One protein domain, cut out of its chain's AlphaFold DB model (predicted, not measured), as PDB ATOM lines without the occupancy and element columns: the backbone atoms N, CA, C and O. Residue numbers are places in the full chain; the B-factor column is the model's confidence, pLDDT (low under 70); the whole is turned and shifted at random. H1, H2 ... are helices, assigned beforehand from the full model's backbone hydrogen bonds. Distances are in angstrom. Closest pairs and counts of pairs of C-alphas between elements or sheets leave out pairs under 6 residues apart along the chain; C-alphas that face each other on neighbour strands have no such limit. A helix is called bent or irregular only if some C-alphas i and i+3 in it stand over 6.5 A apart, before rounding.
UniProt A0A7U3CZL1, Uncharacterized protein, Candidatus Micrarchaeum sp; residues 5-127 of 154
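Overview. This is residues 5 to 127 of the 154 residues of an uncharacterized protein of Candidatus Micrarchaeum sp (UniProt A0A7U3CZL1). The model is a rod-shaped up-and-down bundle of four long helices, H5, H1, H2 and H3, set in a ring in which H1 and H3 are one diagonal pair and H2 and H5 the other. The short helix H4 comes before H5 nearly in line with it, and the two together make one side of the bundle, with H5 running on along the rod. The printed part has 123 residues with five named helices, H1 to H5 in order along the chain, and no named strand; the class is all helix. The whole is compact, with a radius of gyration of the C-alphas of 15.5 A and spans of 56 by 26 by 22 A.

Along the chain. The longest helix, H5, holds residues 104 to 127 and measures 34.9 A, from C-alpha 104 at (37.355, -40.350, -32.444) to C-alpha 127 at (57.575, -62.719, -49.949). H1, residues 7 to 29, measures 33.3 A and begins with C-alpha 7 at (54.945, -44.327, -51.874). H1 has a kink of 25 degrees near residue 18; it is neither bent nor irregular, but only just: C-alphas 12 and 15 are 6.3 A apart. H2, residues 36 to 53, measures 25.2 A, and H3, residues 65 to 81, measures 24.3 A. H4 is residues 89 to 96; it too is only just neither bent nor irregular, with C-alphas 89 and 92 6.1 A apart.

Arrangement. In the bundle of H1, H2, H3 and H5, each helix runs against the one before it. H5 touches H1 with residues 104 to 115 alone, closest at the C-alphas of Val 111 and Thr 15, 6.2 A, at a shallow tilt of 1 degree. H5 touches H3 with residues 104 to 112 alone, closest at the C-alphas of Ile 105 and Ile 73, 6.6 A. H1 and H2 form a hairpin, their closest C-alphas being Leu 20 and Ile 46, 6.7 A. H2 and H3 form another at a shallow tilt of 8 degrees, with the C-alphas of Gly 41 and Ala 76 closest at 4.4 A. H3 and H4 also form a hairpin, closest at the C-alphas of Gln 77 and Val 92, 5.2 A. H4 and H5 touch only at the corner, run the same way and stand at a shallow tilt of 17 degrees; their closest C-alphas, Ile 95 and Leu 104, are 4.8 A apart. H1 and H4 are close but not clearly touching, while H1 and H3, H2 and H4, and H2 and H5 are apart. Each O i to N i+4 pair is within hydrogen-bond range in H2, H3 and H5, against 15 of 19 in H1 and 3 of 4 in H4.

Size, cuts and confidence. The C-alphas farthest apart, Ile 85 and Met 127, are 55.7 A apart. The printed part has no cut. The link from H2 to H3, 11 residues, is long; the other links are short. The mean pLDDT of the printed part is 83.3, and residues 5 to 13, 32 to 33, 59 to 62 and 85 to 87 are under 70.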
ATOM      1  N   THR A   5      60.770 -46.902 -50.439       45.22
ATOM      2  CA  THR A   5      60.211 -46.141 -51.561       45.22
ATOM      3  C   THR A   5      59.178 -45.108 -51.091       45.22
ATOM      4  O   THR A   5      58.316 -45.425 -50.275       45.22
ATOM      5  N   LYS A   6      59.254 -43.881 -51.631       46.00
ATOM      6  CA  LYS A   6      58.413 -42.696 -51.329       46.00
ATOM      7  C   LYS A   6      56.903 -42.971 -51.191       46.00
ATOM      8  O   LYS A   6      56.252 -42.400 -50.322       46.00
ATOM      9  N   GLU A   7      56.355 -43.903 -51.975       42.03
ATOM     10  CA  GLU A   7      54.945 -44.327 -51.874       42.03
ATOM     11  C   GLU A   7      54.571 -44.882 -50.487       42.03
ATOM     12  O   GLU A   7      53.438 -44.734 -50.025       42.03
ATOM     13  N   LYS A   8      55.523 -45.525 -49.799       45.16
ATOM     14  CA  LYS A   8      55.334 -46.126 -48.471       45.16
ATOM     15  C   LYS A   8      55.104 -45.062 -47.386       45.16
ATOM     16  O   LYS A   8      54.400 -45.317 -46.406       45.16
ATOM     17  N   THR A   9      55.696 -43.885 -47.555       47.75
ATOM     18  CA  THR A   9      55.586 -42.733 -46.650       47.75
ATOM     19  C   THR A   9      54.391 -41.834 -46.984       47.75
ATOM     20  O   THR A   9      53.795 -41.267 -46.075       47.75
ATOM     21  N   GLU A  10      53.973 -41.740 -48.249       46.91
ATOM     22  CA  GLU A  10      52.879 -40.842 -48.654       46.91
ATOM     23  C   GLU A  10      51.486 -41.370 -48.269       46.91
ATOM     24  O   GLU A  10      50.707 -40.649 -47.642       46.91
ATOM     25  N   PHE A  11      51.182 -42.648 -48.529       44.34
ATOM     26  CA  PHE A  11      49.870 -43.232 -48.188       44.34
ATOM     27  C   PHE A  11      49.655 -43.383 -46.677       44.34
ATOM     28  O   PHE A  11      48.538 -43.227 -46.182       44.34
ATOM     29  N   SER A  12      50.734 -43.647 -45.932       54.66
ATOM     30  CA  SER A  12      50.703 -43.696 -44.468       54.66
ATOM     31  C   SER A  12      50.424 -42.338 -43.835       54.66
ATOM     32  O   SER A  12      49.827 -42.272 -42.759       54.66
ATOM     33  N   SER A  13      50.785 -41.253 -44.523       63.00
ATOM     34  CA  SER A  13      50.491 -39.901 -44.069       63.00
ATOM     35  C   SER A  13      48.993 -39.590 -44.143       63.00
ATOM     36  O   SER A  13      48.472 -38.962 -43.229       63.00
ATOM     37  N   GLN A  14      48.262 -40.062 -45.161       71.00
ATOM     38  CA  GLN A  14      46.896 -39.604 -45.450       71.00
ATOM     39  C   GLN A  14      45.880 -40.017 -44.369       71.00
ATOM     40  O   GLN A  14      45.156 -39.171 -43.839       71.00
ATOM     41  N   THR A  15      45.823 -41.303 -44.006       71.56
ATOM     42  CA  THR A  15      44.861 -41.832 -43.018       71.56
ATOM     43  C   THR A  15      45.164 -41.301 -41.615       71.56
ATOM     44  O   THR A  15      44.266 -40.861 -40.895       71.56
ATOM     45  N   ARG A  16      46.452 -41.241 -41.262       79.50
ATOM     46  CA  ARG A  16      46.950 -40.677 -40.001       79.50
ATOM     47  C   ARG A  16      46.686 -39.168 -39.893       79.50
ATOM     48  O   ARG A  16      46.195 -38.697 -38.871       79.50
ATOM     49  N   THR A  17      46.899 -38.425 -40.980       82.62
ATOM     50  CA  THR A  17      46.552 -36.996 -41.091       82.62
ATOM     51  C   THR A  17      45.047 -36.779 -40.978       82.62
ATOM     52  O   THR A  17      44.604 -35.800 -40.382       82.62
ATOM     53  N   THR A  18      44.245 -37.685 -41.539       87.94
ATOM     54  CA  THR A  18      42.781 -37.593 -41.480       87.94
ATOM     55  C   THR A  18      42.292 -37.710 -40.043       87.94
ATOM     56  O   THR A  18      41.484 -36.889 -39.621       87.94
ATOM     57  N   PHE A  19      42.832 -38.646 -39.259       92.06
ATOM     58  CA  PHE A  19      42.514 -38.737 -37.834       92.06
ATOM     59  C   PHE A  19      42.850 -37.443 -37.081       92.06
ATOM     60  O   PHE A  19      41.970 -36.885 -36.429       92.06
ATOM     61  N   LEU A  20      44.066 -36.906 -37.231       92.31
ATOM     62  CA  LEU A  20      44.449 -35.648 -36.574       92.31
ATOM     63  C   LEU A  20      43.535 -34.479 -36.970       92.31
ATOM     64  O   LEU A  20      43.117 -33.708 -36.109       92.31
ATOM     65  N   LYS A  21      43.151 -34.373 -38.249       92.44
ATOM     66  CA  LYS A  21      42.176 -33.368 -38.711       92.44
ATOM     67  C   LYS A  21      40.840 -33.487 -37.981       92.44
ATOM     68  O   LYS A  21      40.243 -32.467 -37.656       92.44
ATOM     69  N   GLU A  22      40.368 -34.699 -37.715       94.19
ATOM     70  CA  GLU A  22      39.125 -34.916 -36.972       94.19
ATOM     71  C   GLU A  22      39.251 -34.516 -35.495       94.19
ATOM     72  O   GLU A  22      38.310 -33.933 -34.953       94.19
ATOM     73  N   VAL A  23      40.418 -34.725 -34.872       94.25
ATOM     74  CA  VAL A  23      40.703 -34.221 -33.516       94.25
ATOM     75  C   VAL A  23      40.655 -32.687 -33.496       94.25
ATOM     76  O   VAL A  23      39.910 -32.109 -32.705       94.25
ATOM     77  N   TYR A  24      41.352 -32.016 -34.423       92.56
ATOM     78  CA  TYR A  24      41.347 -30.550 -34.525       92.56
ATOM     79  C   TYR A  24      39.960 -29.969 -34.818       92.56
ATOM     80  O   TYR A  24      39.562 -28.982 -34.198       92.56
ATOM     81  N   LYS A  25      39.188 -30.587 -35.721       92.25
ATOM     82  CA  LYS A  25      37.801 -30.175 -35.996       92.25
ATOM     83  C   LYS A  25      36.942 -30.229 -34.739       92.25
ATOM     84  O   LYS A  25      36.114 -29.348 -34.531       92.25
ATOM     85  N   LEU A  26      37.122 -31.255 -33.906       90.81
ATOM     86  CA  LEU A  26      36.366 -31.385 -32.667       90.81
ATOM     87  C   LEU A  26      36.767 -30.305 -31.650       90.81
ATOM     88  O   LEU A  26      35.885 -29.697 -31.047       90.81
ATOM     89  N   MET A  27      38.066 -30.005 -31.538       89.88
ATOM     90  CA  MET A  27      38.578 -28.905 -30.705       89.88
ATOM     91  C   MET A  27      37.991 -27.548 -31.112       89.88
ATOM     92  O   MET A  27      37.586 -26.771 -30.250       89.88
ATOM     93  N   GLN A  28      37.902 -27.281 -32.419       87.81
ATOM     94  CA  GLN A  28      37.305 -26.053 -32.954       87.81
ATOM     95  C   GLN A  28      35.790 -26.006 -32.731       87.81
ATOM     96  O   GLN A  28      35.267 -25.001 -32.258       87.81
ATOM     97  N   LYS A  29      35.076 -27.098 -33.040       85.56
ATOM     98  CA  LYS A  29      33.609 -27.159 -32.956       85.56
ATOM     99  C   LYS A  29      33.083 -26.879 -31.552       85.56
ATOM    100  O   LYS A  29      32.050 -26.236 -31.413       85.56
ATOM    101  N   TYR A  30      33.757 -27.402 -30.535       79.94
ATOM    102  CA  TYR A  30      33.337 -27.248 -29.142       79.94
ATOM    103  C   TYR A  30      33.994 -26.051 -28.455       79.94
ATOM    104  O   TYR A  30      33.982 -25.993 -27.231       79.94
ATOM    105  N   ASN A  31      34.582 -25.137 -29.243       73.88
ATOM    106  CA  ASN A  31      35.368 -23.995 -28.781       73.88
ATOM    107  C   ASN A  31      36.195 -24.334 -27.535       73.88
ATOM    108  O   ASN A  31      36.165 -23.645 -26.520       73.88
ATOM    109  N   VAL A  32      36.906 -25.462 -27.604       63.97
ATOM    110  CA  VAL A  32      37.527 -26.110 -26.441       63.97
ATOM    111  C   VAL A  32      38.566 -25.201 -25.760       63.97
ATOM    112  O   VAL A  32      38.955 -25.436 -24.623       63.97
ATOM    113  N   VAL A  33      38.972 -24.119 -26.424       62.91
ATOM    114  CA  VAL A  33      39.794 -23.035 -25.874       62.91
ATOM    115  C   VAL A  33      39.176 -22.405 -24.617       62.91
ATOM    116  O   VAL A  33      39.915 -22.062 -23.699       62.91
ATOM    117  N   GLU A  34      37.845 -22.321 -24.522       75.00
ATOM    118  CA  GLU A  34      37.140 -21.834 -23.322       75.00
ATOM    119  C   GLU A  34      37.171 -22.844 -22.160       75.00
ATOM    120  O   GLU A  34      36.909 -22.490 -21.011       75.00
ATOM    121  N   TYR A  35      37.565 -24.092 -22.436       83.00
ATOM    122  CA  TYR A  35      37.643 -25.194 -21.481       83.00
ATOM    123  C   TYR A  35      39.063 -25.790 -21.467       83.00
ATOM    124  O   TYR A  35      39.306 -26.861 -22.035       83.00
ATOM    125  N   PRO A  36      40.032 -25.142 -20.790       84.25
ATOM    126  CA  PRO A  36      41.457 -25.482 -20.886       84.25
ATOM    127  C   PRO A  36      41.784 -26.931 -20.490       84.25
ATOM    128  O   PRO A  36      42.748 -27.515 -20.988       84.25
ATOM    129  N   VAL A  37      40.976 -27.552 -19.627       87.44
ATOM    130  CA  VAL A  37      41.147 -28.960 -19.239       87.44
ATOM    131  C   VAL A  37      40.765 -29.906 -20.382       87.44
ATOM    132  O   VAL A  37      41.495 -30.857 -20.663       87.44
ATOM    133  N   ILE A  38      39.677 -29.613 -21.099       87.88
ATOM    134  CA  ILE A  38      39.270 -30.360 -22.295       87.88
ATOM    135  C   ILE A  38      40.308 -30.155 -23.403       87.88
ATOM    136  O   ILE A  38      40.689 -31.116 -24.073       87.88
ATOM    137  N   LEU A  39      40.841 -28.935 -23.537       89.12
ATOM    138  CA  LEU A  39      41.922 -28.633 -24.478       89.12
ATOM    139  C   LEU A  39      43.143 -29.505 -24.204       89.12
ATOM    140  O   LEU A  39      43.685 -30.110 -25.123       89.12
ATOM    141  N   LYS A  40      43.529 -29.626 -22.931       90.31
ATOM    142  CA  LYS A  40      44.630 -30.487 -22.499       90.31
ATOM    143  C   LYS A  40      44.372 -31.964 -22.807       90.31
ATOM    144  O   LYS A  40      45.291 -32.650 -23.250       90.31
ATOM    145  N   GLY A  41      43.145 -32.450 -22.612       92.56
ATOM    146  CA  GLY A  41      42.759 -33.817 -22.978       92.56
ATOM    147  C   GLY A  41      42.916 -34.079 -24.479       92.56
ATOM    148  O   GLY A  41      43.590 -35.025 -24.884       92.56
ATOM    149  N   MET A  42      42.374 -33.183 -25.306       93.81
ATOM    150  CA  MET A  42      42.454 -33.267 -26.769       93.81
ATOM    151  C   MET A  42      43.891 -33.128 -27.289       93.81
ATOM    152  O   MET A  42      44.308 -33.886 -28.165       93.81
ATOM    153  N   GLN A  43      44.675 -32.218 -26.709       93.62
ATOM    154  CA  GLN A  43      46.094 -32.066 -27.019       93.62
ATOM    155  C   GLN A  43      46.883 -33.329 -26.647       93.62
ATOM    156  O   GLN A  43      47.725 -33.777 -27.418       93.62
ATOM    157  N   GLY A  44      46.538 -33.982 -25.533       95.69
ATOM    158  CA  GLY A  44      47.139 -35.255 -25.133       95.69
ATOM    159  C   GLY A  44      46.953 -36.377 -26.162       95.69
ATOM    160  O   GLY A  44      47.860 -37.196 -26.332       95.69
ATOM    161  N   ILE A  45      45.821 -36.404 -26.879       96.31
ATOM    162  CA  ILE A  45      45.604 -37.324 -28.009       96.31
ATOM    163  C   ILE A  45      46.591 -37.007 -29.138       96.31
ATOM    164  O   ILE A  45      47.247 -37.917 -29.643       96.31
ATOM    165  N   ILE A  46      46.704 -35.731 -29.522       94.44
ATOM    166  CA  ILE A  46      47.574 -35.271 -30.617       94.44
ATOM    167  C   ILE A  46      49.039 -35.588 -30.317       94.44
ATOM    168  O   ILE A  46      49.724 -36.167 -31.158       94.44
ATOM    169  N   ASP A  47      49.510 -35.248 -29.120       93.56
ATOM    170  CA  ASP A  47      50.907 -35.431 -28.726       93.56
ATOM    171  C   ASP A  47      51.283 -36.913 -28.717       93.56
ATOM    172  O   ASP A  47      52.277 -37.313 -29.320       93.56
ATOM    173  N   THR A  48      50.424 -37.748 -28.126       94.69
ATOM    174  CA  THR A  48      50.639 -39.201 -28.065       94.69
ATOM    175  C   THR A  48      50.582 -39.829 -29.454       94.69
ATOM    176  O   THR A  48      51.350 -40.740 -29.764       94.69
ATOM    177  N   PHE A  49      49.703 -39.331 -30.325       92.38
ATOM    178  CA  PHE A  49      49.670 -39.752 -31.717       92.38
ATOM    179  C   PHE A  49      50.973 -39.377 -32.437       92.38
ATOM    180  O   PHE A  49      51.581 -40.209 -33.105       92.38
ATOM    181  N   ASN A  50      51.453 -38.149 -32.287       88.38
ATOM    182  CA  ASN A  50      52.690 -37.728 -32.932       88.38
ATOM    183  C   ASN A  50      53.901 -38.514 -32.410       88.38
ATOM    184  O   ASN A  50      54.703 -38.983 -33.210       88.38
ATOM    185  N   GLU A  51      54.012 -38.749 -31.104       87.69
ATOM    186  CA  GLU A  51      55.087 -39.562 -30.521       87.69
ATOM    187  C   GLU A  51      55.073 -41.014 -31.036       87.69
ATOM    188  O   GLU A  51      56.114 -41.612 -31.361       87.69
ATOM    189  N   ALA A  52      53.874 -41.589 -31.143       87.06
ATOM    190  CA  ALA A  52      53.691 -42.954 -31.603       87.06
ATOM    191  C   ALA A  52      53.919 -43.096 -33.112       87.06
ATOM    192  O   ALA A  52      54.490 -44.097 -33.534       87.06
ATOM    193  N   PHE A  53      53.494 -42.137 -33.935       83.50
ATOM    194  CA  PHE A  53      53.355 -42.345 -35.379       83.50
ATOM    195  C   PHE A  53      54.215 -41.422 -36.253       83.50
ATOM    196  O   PHE A  53      54.470 -41.772 -37.410       83.50
ATOM    197  N   ASN A  54      54.675 -40.270 -35.753       78.50
ATOM    198  CA  ASN A  54      55.453 -39.328 -36.556       78.50
ATOM    199  C   ASN A  54      56.840 -39.895 -36.880       78.50
ATOM    200  O   ASN A  54      57.512 -40.467 -36.024       78.50
ATOM    201  N   GLY A  55      57.249 -39.788 -38.146       72.81
ATOM    202  CA  GLY A  55      58.491 -40.385 -38.646       72.81
ATOM    203  C   GLY A  55      58.531 -41.919 -38.595       72.81
ATOM    204  O   GLY A  55      59.544 -42.507 -38.968       72.81
ATOM    205  N   ARG A  56      57.452 -42.589 -38.160       75.44
ATOM    206  CA  ARG A  56      57.405 -44.049 -38.047       75.44
ATOM    207  C   ARG A  56      56.696 -44.672 -39.228       75.44
ATOM    208  O   ARG A  56      55.537 -44.377 -39.532       75.44
ATOM    209  N   SER A  57      57.378 -45.624 -39.841       70.81
ATOM    210  CA  SER A  57      56.808 -46.464 -40.881       70.81
ATOM    211  C   SER A  57      55.617 -47.285 -40.361       70.81
ATOM    212  O   SER A  57      55.646 -47.800 -39.243       70.81
ATOM    213  N   ILE A  58      54.584 -47.479 -41.192       70.44
ATOM    214  CA  ILE A  58      53.503 -48.447 -40.914       70.44
ATOM    215  C   ILE A  58      54.066 -49.863 -40.703       70.44
ATOM    216  O   ILE A  58      53.509 -50.629 -39.923       70.44
ATOM    217  N   TYR A  59      55.178 -50.214 -41.365       64.50
ATOM    218  CA  TYR A  59      55.735 -51.575 -41.336       64.50
ATOM    219  C   TYR A  59      56.281 -51.987 -39.985       64.50
ATOM    220  O   TYR A  59      56.194 -53.156 -39.622       64.50
ATOM    221  N   GLU A  60      56.875 -51.041 -39.268       64.56
ATOM    222  CA  GLU A  60      57.495 -51.340 -37.984       64.56
ATOM    223  C   GLU A  60      56.433 -51.539 -36.905       64.56
ATOM    224  O   GLU A  60      56.667 -52.286 -35.960       64.56
ATOM    225  N   GLY A  61      55.250 -50.937 -37.098       61.56
ATOM    226  CA  GLY A  61      54.174 -50.906 -36.122       61.56
ATOM    227  C   GLY A  61      54.614 -50.121 -34.882       61.56
ATOM    228  O   GLY A  61      55.609 -50.461 -34.242       61.56
ATOM    229  N   PRO A  62      53.912 -49.057 -34.476       68.44
ATOM    230  CA  PRO A  62      54.303 -48.361 -33.261       68.44
ATOM    231  C   PRO A  62      54.105 -49.299 -32.068       68.44
ATOM    232  O   PRO A  62      52.976 -49.677 -31.740       68.44
ATOM    233  N   LYS A  63      55.206 -49.720 -31.436       72.56
ATOM    234  CA  LYS A  63      55.184 -50.637 -30.289       72.56
ATOM    235  C   LYS A  63      54.330 -50.029 -29.173       72.56
ATOM    236  O   LYS A  63      54.736 -49.065 -28.540       72.56
ATOM    237  N   GLY A  64      53.127 -50.568 -28.973       82.19
ATOM    238  CA  GLY A  64      52.163 -50.072 -27.985       82.19
ATOM    239  C   GLY A  64      51.478 -48.740 -28.327       82.19
ATOM    240  O   GLY A  64      50.551 -48.361 -27.616       82.19
ATOM    241  N   GLY A  65      51.850 -48.062 -29.419       88.62
ATOM    242  CA  GLY A  65      51.351 -46.718 -29.744       88.62
ATOM    243  C   GLY A  65      49.841 -46.657 -29.980       88.62
ATOM    244  O   GLY A  65      49.185 -45.722 -29.533       88.62
ATOM    245  N   TYR A  66      49.254 -47.697 -30.584       91.19
ATOM    246  CA  TYR A  66      47.793 -47.794 -30.708       91.19
ATOM    247  C   TYR A  66      47.097 -47.786 -29.345       91.19
ATOM    248  O   TYR A  66      46.151 -47.034 -29.139       91.19
ATOM    249  N   ASN A  67      47.588 -48.581 -28.394       93.69
ATOM    250  CA  ASN A  67      46.989 -48.664 -27.063       93.69
ATOM    251  C   ASN A  67      47.168 -47.353 -26.291       93.69
ATOM    252  O   ASN A  67      46.268 -46.948 -25.564       93.69
ATOM    253  N   GLN A  68      48.305 -46.675 -26.467       94.75
ATOM    254  CA  GLN A  68      48.556 -45.373 -25.848       94.75
ATOM    255  C   GLN A  68      47.583 -44.306 -26.359       94.75
ATOM    256  O   GLN A  68      47.006 -43.582 -25.551       94.75
ATOM    257  N   VAL A  69      47.343 -44.241 -27.672       95.44
ATOM    258  CA  VAL A  69      46.367 -43.296 -28.233       95.44
ATOM    259  C   VAL A  69      44.943 -43.648 -27.810       95.44
ATOM    260  O   VAL A  69      44.213 -42.753 -27.398       95.44
ATOM    261  N   ILE A  70      44.550 -44.927 -27.825       96.50
ATOM    262  CA  ILE A  70      43.235 -45.360 -27.316       96.50
ATOM    263  C   ILE A  70      43.054 -44.930 -25.857       96.50
ATOM    264  O   ILE A  70      42.023 -44.361 -25.510       96.50
ATOM    265  N   ARG A  71      44.074 -45.138 -25.014       96.81
ATOM    266  CA  ARG A  71      44.043 -44.695 -23.618       96.81
ATOM    267  C   ARG A  71      43.828 -43.186 -23.525       96.81
ATOM    268  O   ARG A  71      42.980 -42.749 -22.762       96.81
ATOM    269  N   LYS A  72      44.533 -42.398 -24.341       97.25
ATOM    270  CA  LYS A  72      44.374 -40.936 -24.376       97.25
ATOM    271  C   LYS A  72      43.008 -40.476 -24.868       97.25
ATOM    272  O   LYS A  72      42.513 -39.468 -24.380       97.25
ATOM    273  N   ILE A  73      42.393 -41.206 -25.796       97.38
ATOM    274  CA  ILE A  73      41.022 -40.934 -26.236       97.38
ATOM    275  C   ILE A  73      40.051 -41.125 -25.065       97.38
ATOM    276  O   ILE A  73      39.228 -40.246 -24.828       97.38
ATOM    277  N   TYR A  74      40.175 -42.212 -24.299       96.50
ATOM    278  CA  TYR A  74      39.331 -42.425 -23.121       96.50
ATOM    279  C   TYR A  74      39.624 -41.427 -21.992       96.50
ATOM    280  O   TYR A  74      38.690 -40.871 -21.435       96.50
ATOM    281  N   GLU A  75      40.891 -41.087 -21.732       95.56
ATOM    282  CA  GLU A  75      41.242 -40.016 -20.781       95.56
ATOM    283  C   GLU A  75      40.576 -38.677 -21.172       95.56
ATOM    284  O   GLU A  75      40.050 -37.960 -20.322       95.56
ATOM    285  N   ALA A  76      40.558 -38.333 -22.465       94.31
ATOM    286  CA  ALA A  76      39.883 -37.132 -22.956       94.31
ATOM    287  C   ALA A  76      38.350 -37.235 -22.880       94.31
ATOM    288  O   ALA A  76      37.684 -36.224 -22.658       94.31
ATOM    289  N   GLN A  77      37.792 -38.436 -23.057       93.94
ATOM    290  CA  GLN A  77      36.368 -38.692 -22.866       93.94
ATOM    291  C   GLN A  77      35.976 -38.456 -21.406       93.94
ATOM    292  O   GLN A  77      35.023 -37.727 -21.169       93.94
ATOM    293  N   ASP A  78      36.717 -39.014 -20.451       92.75
ATOM    294  CA  ASP A  78      36.441 -38.851 -19.019       92.75
ATOM    295  C   ASP A  78      36.514 -37.374 -18.610       92.75
ATOM    296  O   ASP A  78      35.657 -36.863 -17.885       92.75
ATOM    297  N   ILE A  79      37.499 -36.646 -19.150       91.06
ATOM    298  CA  ILE A  79      37.571 -35.192 -19.003       91.06
ATOM    299  C   ILE A  79      36.302 -34.541 -19.563       91.06
ATOM    300  O   ILE A  79      35.689 -33.746 -18.862       91.06
ATOM    301  N   ALA A  80      35.876 -34.864 -20.783       89.56
ATOM    302  CA  ALA A  80      34.664 -34.283 -21.365       89.56
ATOM    303  C   ALA A  80      33.389 -34.628 -20.571       89.56
ATOM    304  O   ALA A  80      32.510 -33.774 -20.443       89.56
ATOM    305  N   ASP A  81      33.300 -35.832 -20.003       89.56
ATOM    306  CA  ASP A  81      32.159 -36.286 -19.201       89.56
ATOM    307  C   ASP A  81      31.985 -35.439 -17.936       89.56
ATOM    308  O   ASP A  81      30.878 -35.002 -17.612       89.56
ATOM    309  N   SER A  82      33.100 -35.085 -17.287       86.19
ATOM    310  CA  SER A  82      33.099 -34.209 -16.107       86.19
ATOM    311  C   SER A  82      32.587 -32.784 -16.382       86.19
ATOM    312  O   SER A  82      32.230 -32.065 -15.449       86.19
ATOM    313  N   TYR A  83      32.490 -32.383 -17.656       80.94
ATOM    314  CA  TYR A  83      31.949 -31.091 -18.095       80.94
ATOM    315  C   TYR A  83      30.587 -31.217 -18.799       80.94
ATOM    316  O   TYR A  83      30.095 -30.245 -19.378       80.94
ATOM    317  N   SER A  84      29.939 -32.384 -18.729       73.25
ATOM    318  CA  SER A  84      28.607 -32.620 -19.306       73.25
ATOM    319  C   SER A  84      27.556 -31.607 -18.829       73.25
ATOM    320  O   SER A  84      26.704 -31.192 -19.618       73.25
ATOM    321  N   ILE A  85      27.680 -31.126 -17.585       66.75
ATOM    322  CA  ILE A  85      26.814 -30.103 -16.974       66.75
ATOM    323  C   ILE A  85      26.885 -28.726 -17.659       66.75
ATOM    324  O   ILE A  85      25.968 -27.924 -17.503       66.75
ATOM    325  N   TYR A  86      27.928 -28.452 -18.452       67.12
ATOM    326  CA  TYR A  86      28.137 -27.176 -19.150       67.12
ATOM    327  C   TYR A  86      27.656 -27.199 -20.612       67.12
ATOM    328  O   TYR A  86      28.134 -26.431 -21.440       67.12
ATOM    329  N   GLY A  87      26.737 -28.106 -20.966       67.25
ATOM    330  CA  GLY A  87      26.197 -28.212 -22.330       67.25
ATOM    331  C   GLY A  87      27.103 -28.960 -23.318       67.25
ATOM    332  O   GLY A  87      26.797 -29.037 -24.509       67.25
ATOM    333  N   LEU A  88      28.186 -29.579 -22.837       76.19
ATOM    334  CA  LEU A  88      29.135 -30.357 -23.643       76.19
ATOM    335  C   LEU A  88      28.777 -31.848 -23.743       76.19
ATOM    336  O   LEU A  88      29.602 -32.654 -24.161       76.19
ATOM    337  N   TYR A  89      27.538 -32.233 -23.430       72.88
ATOM    338  CA  TYR A  89      27.076 -33.629 -23.437       72.88
ATOM    339  C   TYR A  89      27.378 -34.370 -24.754       72.88
ATOM    340  O   TYR A  89      27.790 -35.526 -24.766       72.88
ATOM    341  N   GLY A  90      27.265 -33.676 -25.892       83.94
ATOM    342  CA  GLY A  90      27.581 -34.248 -27.204       83.94
ATOM    343  C   GLY A  90      29.069 -34.557 -27.433       83.94
ATOM    344  O   GLY A  90      29.391 -35.335 -28.331       83.94
ATOM    345  N   LEU A  91      29.974 -33.940 -26.668       88.06
ATOM    346  CA  LEU A  91      31.417 -34.094 -26.834       88.06
ATOM    347  C   LEU A  91      31.881 -35.485 -26.395       88.06
ATOM    348  O   LEU A  91      32.653 -36.111 -27.117       88.06
ATOM    349  N   VAL A  92      31.350 -35.995 -25.281       89.12
ATOM    350  CA  VAL A  92      31.699 -37.316 -24.733       89.12
ATOM    351  C   VAL A  92      31.495 -38.419 -25.779       89.12
ATOM    352  O   VAL A  92      32.402 -39.205 -26.060       89.12
ATOM    353  N   TYR A  93      30.350 -38.382 -26.472       90.75
ATOM    354  CA  TYR A  93      30.001 -39.336 -27.525       90.75
ATOM    355  C   TYR A  93      30.898 -39.210 -28.751       90.75
ATOM    356  O   TYR A  93      31.258 -40.202 -29.380       90.75
ATOM    357  N   ARG A  94      31.285 -37.980 -29.099       92.75
ATOM    358  CA  ARG A  94      32.169 -37.712 -30.236       92.75
ATOM    359  C   ARG A  94      33.622 -38.080 -29.965       92.75
ATOM    360  O   ARG A  94      34.359 -38.254 -30.931       92.75
ATOM    361  N   ILE A  95      34.037 -38.210 -28.708       92.62
ATOM    362  CA  ILE A  95      35.393 -38.636 -28.363       92.62
ATOM    363  C   ILE A  95      35.470 -40.164 -28.333       92.62
ATOM    364  O   ILE A  95      36.142 -40.740 -29.188       92.62
ATOM    365  N   GLY A  96      34.774 -40.830 -27.410       91.12
ATOM    366  CA  GLY A  96      35.074 -42.236 -27.112       91.12
ATOM    367  C   GLY A  96      33.887 -43.200 -27.040       91.12
ATOM    368  O   GLY A  96      34.096 -44.375 -26.744       91.12
ATOM    369  N   ASP A  97      32.662 -42.785 -27.389       91.38
ATOM    370  CA  ASP A  97      31.564 -43.752 -27.530       91.38
ATOM    371  C   ASP A  97      31.706 -44.545 -28.840       91.38
ATOM    372  O   ASP A  97      31.563 -44.013 -29.946       91.38
ATOM    373  N   TYR A  98      31.976 -45.845 -28.719       89.50
ATOM    374  CA  TYR A  98      32.107 -46.768 -29.848       89.50
ATOM    375  C   TYR A  98      30.784 -46.999 -30.596       89.50
ATOM    376  O   TYR A  98      30.796 -47.418 -31.752       89.50
ATOM    377  N   ARG A  99      29.631 -46.717 -29.979       90.44
ATOM    378  CA  ARG A  99      28.315 -46.791 -30.639       90.44
ATOM    379  C   ARG A  99      28.072 -45.585 -31.538       90.44
ATOM    380  O   ARG A  99      27.233 -45.641 -32.432       90.44
ATOM    381  N   TYR A 100      28.801 -44.493 -31.313       91.75
ATOM    382  CA  TYR A 100      28.732 -43.313 -32.154       91.75
ATOM    383  C   TYR A 100      29.725 -43.457 -33.309       91.75
ATOM    384  O   TYR A 100      30.924 -43.259 -33.145       91.75
ATOM    385  N   GLU A 101      29.236 -43.802 -34.500       89.38
ATOM    386  CA  GLU A 101      30.075 -44.143 -35.664       89.38
ATOM    387  C   GLU A 101      31.143 -43.079 -35.980       89.38
ATOM    388  O   GLU A 101      32.284 -43.396 -36.306       89.38
ATOM    389  N   SER A 102      30.804 -41.798 -35.810       89.44
ATOM    390  CA  SER A 102      31.718 -40.686 -36.100       89.44
ATOM    391  C   SER A 102      32.631 -40.273 -34.933       89.44
ATOM    392  O   SER A 102      33.281 -39.221 -35.024       89.44
ATOM    393  N   SER A 103      32.698 -41.070 -33.859       95.38
ATOM    394  CA  SER A 103      33.566 -40.819 -32.706       95.38
ATOM    395  C   SER A 103      35.052 -40.948 -33.043       95.38
ATOM    396  O   SER A 103      35.447 -41.635 -33.993       95.38
ATOM    397  N   LEU A 104      35.905 -40.269 -32.270       95.81
ATOM    398  CA  LEU A 104      37.355 -40.350 -32.444       95.81
ATOM    399  C   LEU A 104      37.875 -41.767 -32.207       95.81
ATOM    400  O   LEU A 104      38.768 -42.188 -32.940       95.81
ATOM    401  N   ILE A 105      37.304 -42.521 -31.260       96.75
ATOM    402  CA  ILE A 105      37.695 -43.919 -31.043       96.75
ATOM    403  C   ILE A 105      37.459 -44.770 -32.295       96.75
ATOM    404  O   ILE A 105      38.381 -45.445 -32.748       96.75
ATOM    405  N   ASN A 106      36.287 -44.672 -32.929       95.38
ATOM    406  CA  ASN A 106      35.978 -45.443 -34.137       95.38
ATOM    407  C   ASN A 106      36.866 -45.033 -35.315       95.38
ATOM    408  O   ASN A 106      37.410 -45.884 -36.021       95.38
ATOM    409  N   LYS A 107      37.101 -43.727 -35.481       94.56
ATOM    410  CA  LYS A 107      38.036 -43.203 -36.486       94.56
ATOM    411  C   LYS A 107      39.459 -43.710 -36.261       94.56
ATOM    412  O   LYS A 107      40.138 -44.062 -37.222       94.56
ATOM    413  N   PHE A 108      39.913 -43.781 -35.012       94.81
ATOM    414  CA  PHE A 108      41.244 -44.285 -34.691       94.81
ATOM    415  C   PHE A 108      41.366 -45.800 -34.901       94.81
ATOM    416  O   PHE A 108      42.368 -46.273 -35.438       94.81
ATOM    417  N   LEU A 109      40.335 -46.572 -34.556       93.00
ATOM    418  CA  LEU A 109      40.295 -48.009 -34.842       93.00
ATOM    419  C   LEU A 109      40.343 -48.284 -36.355       93.00
ATOM    420  O   LEU A 109      41.038 -49.203 -36.790       93.00
ATOM    421  N   ALA A 110      39.704 -47.442 -37.172       90.88
ATOM    422  CA  ALA A 110      39.809 -47.524 -38.629       90.88
ATOM    423  C   ALA A 110      41.238 -47.244 -39.141       90.88
ATOM    424  O   ALA A 110      41.704 -47.922 -40.065       90.88
ATOM    425  N   VAL A 111      41.972 -46.306 -38.522       89.62
ATOM    426  CA  VAL A 111      43.412 -46.102 -38.795       89.62
ATOM    427  C   VAL A 111      44.188 -47.379 -38.482       89.62
ATOM    428  O   VAL A 111      44.961 -47.844 -39.317       89.62
ATOM    429  N   GLN A 112      43.960 -47.975 -37.308       90.38
ATOM    430  CA  GLN A 112      44.654 -49.191 -36.891       90.38
ATOM    431  C   GLN A 112      44.431 -50.353 -37.865       90.38
ATOM    432  O   GLN A 112      45.388 -51.047 -38.218       90.38
ATOM    433  N   GLU A 113      43.195 -50.576 -38.313       89.25
ATOM    434  CA  GLU A 113      42.906 -51.660 -39.254       89.25
ATOM    435  C   GLU A 113      43.512 -51.392 -40.637       89.25
ATOM    436  O   GLU A 113      44.085 -52.298 -41.247       89.25
ATOM    437  N   THR A 114      43.484 -50.137 -41.094       87.38
ATOM    438  CA  THR A 114      44.129 -49.727 -42.349       87.38
ATOM    439  C   THR A 114      45.636 -49.985 -42.307       87.38
ATOM    440  O   THR A 114      46.185 -50.619 -43.212       87.38
ATOM    441  N   ASP A 115      46.307 -49.575 -41.229       85.12
ATOM    442  CA  ASP A 115      47.743 -49.792 -41.045       85.12
ATOM    443  C   ASP A 115      48.077 -51.298 -41.005       85.12
ATOM    444  O   ASP A 115      49.022 -51.750 -41.662       85.12
ATOM    445  N   ARG A 116      47.267 -52.116 -40.315       85.44
ATOM    446  CA  ARG A 116      47.421 -53.586 -40.295       85.44
ATOM    447  C   ARG A 116      47.224 -54.214 -41.675       85.44
ATOM    448  O   ARG A 116      47.968 -55.125 -42.051       85.44
ATOM    449  N   ALA A 117      46.228 -53.771 -42.438       85.25
ATOM    450  CA  ALA A 117      45.978 -54.254 -43.794       85.25
ATOM    451  C   ALA A 117      47.149 -53.925 -44.736       85.25
ATOM    452  O   ALA A 117      47.618 -54.798 -45.471       85.25
ATOM    453  N   LEU A 118      47.681 -52.703 -44.657       83.38
ATOM    454  CA  LEU A 118      48.841 -52.274 -45.439       83.38
ATOM    455  C   LEU A 118      50.106 -53.059 -45.072       83.38
ATOM    456  O   LEU A 118      50.811 -53.533 -45.968       83.38
ATOM    457  N   ALA A 119      50.360 -53.277 -43.779       81.44
ATOM    458  CA  ALA A 119      51.483 -54.093 -43.322       81.44
ATOM    459  C   ALA A 119      51.407 -55.532 -43.868       81.44
ATOM    460  O   ALA A 119      52.395 -56.047 -44.399       81.44
ATOM    461  N   ARG A 120      50.221 -56.163 -43.821       84.88
ATOM    462  CA  ARG A 120      49.984 -57.504 -44.392       84.88
ATOM    463  C   ARG A 120      50.239 -57.540 -45.901       84.88
ATOM    464  O   ARG A 120      50.988 -58.397 -46.371       84.88
ATOM    465  N   LYS A 121      49.674 -56.589 -46.655       85.19
ATOM    466  CA  LYS A 121      49.833 -56.497 -48.119       85.19
ATOM    467  C   LYS A 121      51.300 -56.373 -48.529       85.19
ATOM    468  O   LYS A 121      51.729 -56.993 -49.498       85.19
ATOM    469  N   MET A 122      52.079 -55.587 -47.794       79.88
ATOM    470  CA  MET A 122      53.485 -55.355 -48.122       79.88
ATOM    471  C   MET A 122      54.378 -56.530 -47.727       79.88
ATOM    472  O   MET A 122      55.284 -56.869 -48.485       79.88
ATOM    473  N   LYS A 123      54.079 -57.220 -46.618       82.94
ATOM    474  CA  LYS A 123      54.744 -58.486 -46.279       82.94
ATOM    475  C   LYS A 123      54.531 -59.533 -47.375       82.94
ATOM    476  O   LYS A 123      55.482 -60.202 -47.760       82.94
ATOM    477  N   LEU A 124      53.315 -59.626 -47.918       86.50
ATOM    478  CA  LEU A 124      53.015 -60.510 -49.046       86.50
ATOM    479  C   LEU A 124      53.811 -60.132 -50.301       86.50
ATOM    480  O   LEU A 124      54.444 -61.001 -50.891       86.50
ATOM    481  N   LYS A 125      53.843 -58.845 -50.674       85.19
ATOM    482  CA  LYS A 125      54.657 -58.377 -51.808       85.19
ATOM    483  C   LYS A 125      56.138 -58.727 -51.646       85.19
ATOM    484  O   LYS A 125      56.763 -59.135 -52.615       85.19
ATOM    485  N   GLU A 126      56.689 -58.580 -50.443       85.56
ATOM    486  CA  GLU A 126      58.094 -58.903 -50.178       85.56
ATOM    487  C   GLU A 126      58.374 -60.410 -50.253       85.56
ATOM    488  O   GLU A 126      59.413 -60.801 -50.773       85.56
ATOM    489  N   MET A 127      57.452 -61.261 -49.784       86.69
ATOM    490  CA  MET A 127      57.575 -62.719 -49.949       86.69
ATOM    491  C   MET A 127      57.572 -63.109 -51.428       86.69
ATOM    492  O   MET A 127      58.498 -63.774 -51.877       86.69
TER     493      MET A 127